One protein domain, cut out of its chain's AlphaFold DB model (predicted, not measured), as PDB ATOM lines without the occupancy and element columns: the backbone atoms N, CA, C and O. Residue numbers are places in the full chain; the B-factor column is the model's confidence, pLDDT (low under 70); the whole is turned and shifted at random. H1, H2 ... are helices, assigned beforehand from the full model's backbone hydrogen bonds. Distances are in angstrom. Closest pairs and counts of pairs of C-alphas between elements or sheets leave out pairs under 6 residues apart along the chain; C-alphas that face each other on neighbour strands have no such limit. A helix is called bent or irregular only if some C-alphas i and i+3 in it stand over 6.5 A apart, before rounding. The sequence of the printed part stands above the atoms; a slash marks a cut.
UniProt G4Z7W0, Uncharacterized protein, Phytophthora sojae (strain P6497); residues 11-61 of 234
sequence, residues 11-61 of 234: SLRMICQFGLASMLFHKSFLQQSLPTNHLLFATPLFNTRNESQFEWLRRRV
ATOM      1  N   SER A  11      65.597  34.585 -20.517       82.12
ATOM      2  CA  SER A  11      65.853  36.030 -20.466       82.12
ATOM      3  C   SER A  11      64.652  36.880 -20.895       82.12
ATOM      4  O   SER A  11      64.472  37.979 -20.384       82.12
ATOM      5  N   LEU A  12      63.779  36.369 -21.770       80.56
ATOM      6  CA  LEU A  12      62.608  37.098 -22.276       80.56
ATOM      7  C   LEU A  12      61.330  36.821 -21.467       80.56
ATOM      8  O   LEU A  12      60.241  37.257 -21.843       80.56
ATOM      9  N   ARG A  13      61.435  36.109 -20.337       81.81
ATOM     10  CA  ARG A  13      60.279  35.718 -19.515       81.81
ATOM     11  C   ARG A  13      59.427  36.916 -19.094       81.81
ATOM     12  O   ARG A  13      58.204  36.808 -19.137       81.81
ATOM     13  N   MET A  14      60.064  38.025 -18.723       77.75
ATOM     14  CA  MET A  14      59.390  39.257 -18.303       77.75
ATOM     15  C   MET A  14      58.577  39.881 -19.443       77.75
ATOM     16  O   MET A  14      57.399  40.182 -19.272       77.75
ATOM     17  N   ILE A  15      59.152  39.969 -20.645       81.06
ATOM     18  CA  ILE A  15      58.466  40.493 -21.836       81.06
ATOM     19  C   ILE A  15      57.249  39.630 -22.173       81.06
ATOM     20  O   ILE A  15      56.160  40.139 -22.429       81.06
ATOM     21  N   CYS A  16      57.392  38.309 -22.102       83.44
ATOM     22  CA  CYS A  16      56.274  37.413 -22.355       83.44
ATOM     23  C   CYS A  16      55.159  37.526 -21.300       83.44
ATOM     24  O   CYS A  16      54.014  37.220 -21.621       83.44
ATOM     25  N   GLN A  17      55.447  37.918 -20.051       83.12
ATOM     26  CA  GLN A  17      54.394  38.155 -19.051       83.12
ATOM     27  C   GLN A  17      53.525  39.351 -19.450       83.12
ATOM     28  O   GLN A  17      52.302  39.261 -19.381       83.12
ATOM     29  N   PHE A  18      54.143  40.425 -19.948       81.62
ATOM     30  CA  PHE A  18      53.420  41.572 -20.501       81.62
ATOM     31  C   PHE A  18      52.668  41.212 -21.778       81.62
ATOM     32  O   PHE A  18      51.498  41.558 -21.914       81.62
ATOM     33  N   GLY A  19      53.298  40.451 -22.677       84.06
ATOM     34  CA  GLY A  19      52.631  39.917 -23.864       84.06
ATOM     35  C   GLY A  19      51.389  39.101 -23.498       84.06
ATOM     36  O   GLY A  19      50.323  39.312 -24.070       84.06
ATOM     37  N   LEU A  20      51.489  38.237 -22.481       86.44
ATOM     38  CA  LEU A  20      50.350  37.483 -21.957       86.44
ATOM     39  C   LEU A  20      49.258  38.414 -21.416       86.44
ATOM     40  O   LEU A  20      48.100  38.249 -21.779       86.44
ATOM     41  N   ALA A  21      49.611  39.388 -20.573       85.62
ATOM     42  CA  ALA A  21      48.650  40.331 -20.004       85.62
ATOM     43  C   ALA A  21      47.921  41.141 -21.087       85.62
ATOM     44  O   ALA A  21      46.697  41.246 -21.059       85.62
ATOM     45  N   SER A  22      48.658  41.628 -22.089       86.38
ATOM     46  CA  SER A  22      48.107  42.344 -23.241       86.38
ATOM     47  C   SER A  22      47.141  41.463 -24.044       86.38
ATOM     48  O   SER A  22      46.007  41.863 -24.303       86.38
ATOM     49  N   MET A  23      47.525  40.218 -24.350       86.81
ATOM     50  CA  MET A  23      46.653  39.265 -25.048       86.81
ATOM     51  C   MET A  23      45.378  38.939 -24.257       86.81
ATOM     52  O   MET A  23      44.308  38.822 -24.850       86.81
ATOM     53  N   LEU A  24      45.470  38.801 -22.928       87.38
ATOM     54  CA  LEU A  24      44.311  38.542 -22.066       87.38
ATOM     55  C   LEU A  24      43.370  39.752 -21.994       87.38
ATOM     56  O   LEU A  24      42.148  39.586 -22.029       87.38
ATOM     57  N   PHE A  25      43.932  40.961 -21.903       86.25
ATOM     58  CA  PHE A  25      43.173  42.207 -21.851       86.25
ATOM     59  C   PHE A  25      42.421  42.458 -23.162       86.25
ATOM     60  O   PHE A  25      41.223  42.731 -23.144       86.25
ATOM     61  N   HIS A  26      43.097  42.281 -24.298       88.06
ATOM     62  CA  HIS A  26      42.546  42.559 -25.623       88.06
ATOM     63  C   HIS A  26      41.836  41.365 -26.281       88.06
ATOM     64  O   HIS A  26      41.464  41.474 -27.447       88.06
ATOM     65  N   LYS A  27      41.616  40.236 -25.587       87.81
ATOM     66  CA  LYS A  27      41.012  39.032 -26.197       87.81
ATOM     67  C   LYS A  27      39.700  39.335 -26.925       87.81
ATOM     68  O   LYS A  27      39.552  38.947 -28.080       87.81
ATOM     69  N   SER A  28      38.779  40.038 -26.266       87.62
ATOM     70  CA  SER A  28      37.466  40.384 -26.826       87.62
ATOM     71  C   SER A  28      37.585  41.277 -28.061       87.62
ATOM     72  O   SER A  28      36.949  41.012 -29.075       87.62
ATOM     73  N   PHE A  29      38.451  42.290 -28.000       89.25
ATOM     74  CA  PHE A  29      38.740  43.170 -29.129       89.25
ATOM     75  C   PHE A  29      39.315  42.386 -30.316       89.25
ATOM     76  O   PHE A  29      38.809  42.481 -31.428       89.25
ATOM     77  N   LEU A  30      40.314  41.532 -30.078       90.38
ATOM     78  CA  LEU A  30      40.944  40.719 -31.122       90.38
ATOM     79  C   LEU A  30      39.959  39.732 -31.762       90.38
ATOM     80  O   LEU A  30      40.022  39.518 -32.967       90.38
ATOM     81  N   GLN A  31      39.027  39.173 -30.985       89.12
ATOM     82  CA  GLN A  31      37.950  38.320 -31.501       89.12
ATOM     83  C   GLN A  31      36.959  39.075 -32.396       89.12
ATOM     84  O   GLN A  31      36.426  38.486 -33.329       89.12
ATOM     85  N   GLN A  32      36.715  40.356 -32.121       91.62
ATOM     86  CA  GLN A  32      35.798  41.190 -32.903       91.62
ATOM     87  C   GLN A  32      36.462  41.796 -34.145       91.62
ATOM     88  O   GLN A  32      35.796  42.006 -35.153       91.62
ATOM     89  N   SER A  33      37.758  42.103 -34.074       92.88
ATOM     90  CA  SER A  33      38.471  42.826 -35.131       92.88
ATOM     91  C   SER A  33      39.183  41.929 -36.144       92.88
ATOM     92  O   SER A  33      39.428  42.377 -37.263       92.88
ATOM     93  N   LEU A  34      39.553  40.694 -35.780       90.31
ATOM     94  CA  LEU A  34      40.285  39.797 -36.677       90.31
ATOM     95  C   LEU A  34      39.349  38.832 -37.427       90.31
ATOM     96  O   LEU A  34      38.347  38.387 -36.867       90.31
ATOM     97  N   PRO A  35      39.695  38.445 -38.670       91.56
ATOM     98  CA  PRO A  35      38.971  37.415 -39.411       91.56
ATOM     99  C   PRO A  35      38.867  36.096 -38.636       91.56
ATOM    100  O   PRO A  35      39.816  35.676 -37.979       91.56
ATOM    101  N   THR A  36      37.747  35.384 -38.765       84.94
ATOM    102  CA  THR A  36      37.492  34.118 -38.044       84.94
ATOM    103  C   THR A  36      38.493  32.999 -38.366       84.94
ATOM    104  O   THR A  36      38.658  32.079 -37.570       84.94
ATOM    105  N   ASN A  37      39.196  33.086 -39.498       87.19
ATOM    106  CA  ASN A  37      40.265  32.172 -39.916       87.19
ATOM    107  C   ASN A  37      41.672  32.608 -39.462       87.19
ATOM    108  O   ASN A  37      42.668  32.030 -39.899       87.19
ATOM    109  N   HIS A  38      41.784  33.633 -38.616       88.00
ATOM    110  CA  HIS A  38      43.075  34.136 -38.169       88.00
ATOM    111  C   HIS A  38      43.807  33.109 -37.286       88.00
ATOM    112  O   HIS A  38      43.253  32.578 -36.323       88.00
ATOM    113  N   LEU A  39      45.097  32.876 -37.563       85.50
ATOM    114  CA  LEU A  39      45.923  31.860 -36.885       85.50
ATOM    115  C   LEU A  39      46.018  32.054 -35.364       85.50
ATOM    116  O   LEU A  39      46.217  31.094 -34.623       85.50
ATOM    117  N   LEU A  40      45.827  33.285 -34.883       85.31
ATOM    118  CA  LEU A  40      45.754  33.589 -33.451       85.31
ATOM    119  C   LEU A  40      44.688  32.747 -32.735       85.31
ATOM    120  O   LEU A  40      44.926  32.306 -31.614       85.31
ATOM    121  N   PHE A  41      43.551  32.468 -33.377       84.38
ATOM    122  CA  PHE A  41      42.469  31.685 -32.777       84.38
ATOM    123  C   PHE A  41      42.787  30.188 -32.664       84.38
ATOM    124  O   PHE A  41      42.170  29.491 -31.862       84.38
ATOM    125  N   ALA A  42      43.806  29.705 -33.382       82.12
ATOM    126  CA  ALA A  42      44.345  28.358 -33.204       82.12
ATOM    127  C   ALA A  42      45.287  28.247 -31.988       82.12
ATOM    128  O   ALA A  42      45.654  27.140 -31.588       82.12
ATOM    129  N   THR A  43      45.686  29.369 -31.377       83.12
ATOM    130  CA  THR A  43      46.582  29.354 -30.215       83.12
ATOM    131  C   THR A  43      45.846  28.945 -28.929       83.12
ATOM    132  O   THR A  43      44.646  29.201 -28.787       83.12
ATOM    133  N   PRO A  44      46.546  28.357 -27.936       81.19
ATOM    134  CA  PRO A  44      45.911  27.828 -26.724       81.19
ATOM    135  C   PRO A  44      45.097  28.841 -25.906       81.19
ATOM    136  O   PRO A  44      44.208  28.423 -25.170       81.19
ATOM    137  N   LEU A  45      45.392  30.143 -26.024       82.50
ATOM    138  CA  LEU A  45      44.703  31.216 -25.295       82.50
ATOM    139  C   LEU A  45      43.357  31.624 -25.903       82.50
ATOM    140  O   LEU A  45      42.483  32.101 -25.179       82.50
ATOM    141  N   PHE A  46      43.206  31.472 -27.218       82.31
ATOM    142  CA  PHE A  46      42.022  31.915 -27.958       82.31
ATOM    143  C   PHE A  46      41.117  30.756 -28.378       82.31
ATOM    144  O   PHE A  46      40.015  30.983 -28.874       82.31
ATOM    145  N   ASN A  47      41.561  29.522 -28.146       81.25
ATOM    146  CA  ASN A  47      40.763  28.335 -28.384       81.25
ATOM    147  C   ASN A  47      39.592  28.266 -27.388       81.25
ATOM    148  O   ASN A  47      39.798  28.234 -26.173       81.25
ATOM    149  N   THR A  48      38.369  28.179 -27.909       75.31
ATOM    150  CA  THR A  48      37.119  28.121 -27.132       75.31
ATOM    151  C   THR A  48      37.051  26.930 -26.177       75.31
ATOM    152  O   THR A  48      36.373  26.994 -25.155       75.31
ATOM    153  N   ARG A  49      37.797  25.850 -26.443       78.12
ATOM    154  CA  ARG A  49      37.889  24.688 -25.541       78.12
ATOM    155  C   ARG A  49      38.606  24.999 -24.223       78.12
ATOM    156  O   ARG A  49      38.407  24.282 -23.248       78.12
ATOM    157  N   ASN A  50      39.408  26.064 -24.182       79.88
ATOM    158  CA  ASN A  50      40.213  26.450 -23.023       79.88
ATOM    159  C   ASN A  50      39.643  27.671 -22.280       79.88
ATOM    160  O   ASN A  50      40.360  28.318 -21.517       79.88
ATOM    161  N   GLU A  51      38.360  27.998 -22.468       81.81
ATOM    162  CA  GLU A  51      37.748  29.200 -21.882       81.81
ATOM    163  C   GLU A  51      37.827  29.222 -20.345       81.81
ATOM    164  O   GLU A  51      38.104  30.254 -19.737       81.81
ATOM    165  N   SER A  52      37.701  28.063 -19.695       81.94
ATOM    166  CA  SER A  52      37.846  27.937 -18.237       81.94
ATOM    167  C   SER A  52      39.262  28.266 -17.744       81.94
ATOM    168  O   SER A  52      39.433  28.892 -16.697       81.94
ATOM    169  N   GLN A  53      40.285  27.880 -18.511       80.00
ATOM    170  CA  GLN A  53      41.687  28.188 -18.221       80.00
ATOM    171  C   GLN A  53      41.986  29.667 -18.474       80.00
ATOM    172  O   GLN A  53      42.749  30.277 -17.723       80.00
ATOM    173  N   PHE A  54      41.355  30.251 -19.495       84.19
ATOM    174  CA  PHE A  54      41.411  31.683 -19.755       84.19
ATOM    175  C   PHE A  54      40.821  32.484 -18.588       84.19
ATOM    176  O   PHE A  54      41.503  33.357 -18.060       84.19
ATOM    177  N   GLU A  55      39.618  32.153 -18.119       84.12
ATOM    178  CA  GLU A  55      38.983  32.845 -16.986       84.12
ATOM    179  C   GLU A  55      39.754  32.678 -15.671       84.12
ATOM    180  O   GLU A  55      39.808  33.577 -14.826       84.12
ATOM    181  N   TRP A  56      40.396  31.524 -15.482       85.38
ATOM    182  CA  TRP A  56      41.315  31.318 -14.367       85.38
ATOM    183  C   TRP A  56      42.557  32.219 -14.468       85.38
ATOM    184  O   TRP A  56      42.955  32.832 -13.475       85.38
ATOM    185  N   LEU A  57      43.153  32.342 -15.661       83.12
ATOM    186  CA  LEU A  57      44.296  33.229 -15.911       83.12
ATOM    187  C   LEU A  57      43.908  34.700 -15.747       83.12
ATOM    188  O   LEU A  57      44.630  35.448 -15.092       83.12
ATOM    189  N   ARG A  58      42.754  35.104 -16.282       83.31
ATOM    190  CA  ARG A  58      42.235  36.473 -16.218       83.31
ATOM    191  C   ARG A  58      42.065  36.956 -14.779       83.31
ATOM    192  O   ARG A  58      42.420  38.086 -14.479       83.31
ATOM    193  N   ARG A  59      41.607  36.091 -13.868       84.12
ATOM    194  CA  ARG A  59      41.490  36.416 -12.434       84.12
ATOM    195  C   ARG A  59      42.830  36.589 -11.716       84.12
ATOM    196  O   ARG A  59      42.873  37.208 -10.659       84.12
ATOM    197  N   ARG A  60      43.910  36.016 -12.249       81.06
ATOM    198  CA  ARG A  60      45.251  36.066 -11.645       81.06
ATOM    199  C   ARG A  60      46.155  37.126 -12.259       81.06
ATOM    200  O   ARG A  60      47.112  37.545 -11.615       81.06
ATOM    201  N   VAL A  61      45.887  37.529 -13.497       79.56
ATOM    202  CA  VAL A  61      46.666  38.546 -14.198       79.56
ATOM    203  C   VAL A  61      46.015  39.904 -13.980       79.56
ATOM    204  O   VAL A  61      44.933  40.179 -14.488       79.56
TER     205      VAL A  61
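Overview. This is residues 11 to 61 of the 234 residues of an uncharacterized protein of Phytophthora sojae (strain P6497) (UniProt G4Z7W0). The chain makes one loose turn of four helices: H1, with residues 11 to 16 sticking out, then H2 and short H3, then H4, whose last part comes back near the last part of H1 at a corner. The 51 printed residues, all helix by class, have no named strand. The whole is only just compact, close to loose: radius of gyration of the C-alphas 11.4 A, spans 32 by 22 by 16 A.

Along the chain. H1, residues 11 to 25, begins at C-alpha 11 (65.853, 36.030, -20.466) and is 23.5 A long. H2 is residues 27 to 33, H3 residues 39 to 42. H4, residues 48 to 60, 19.2 A, ends at C-alpha 60 (45.251, 36.066, -11.645). H1 and H4 are irregular: C-alphas 11 and 14 are 7.5 A apart, 49 and 52 8.0 A.

Arrangement. H1 and H2 meet only through their link. H2 and H3 are near each other, with 5 pairs of C-alphas within 10 A. H1 and H4 are close but not clearly touching, their closest C-alphas, Leu 24 and Arg 58, 6.5 A apart; their lines are only just about perpendicular, at 73 degrees. H3 and H4 are apart. Every O i to N i+4 pair is within hydrogen-bond range in H2, 10 of 11 in H1 and 6 of 9 in H4; H3 is too short for one.

Size, cuts and confidence. The farthest C-alphas, Ser 11 and Thr 36, are 33.4 A apart. The printed part has no cut, its three links are tight, and no printed residue is under 70 in pLDDT.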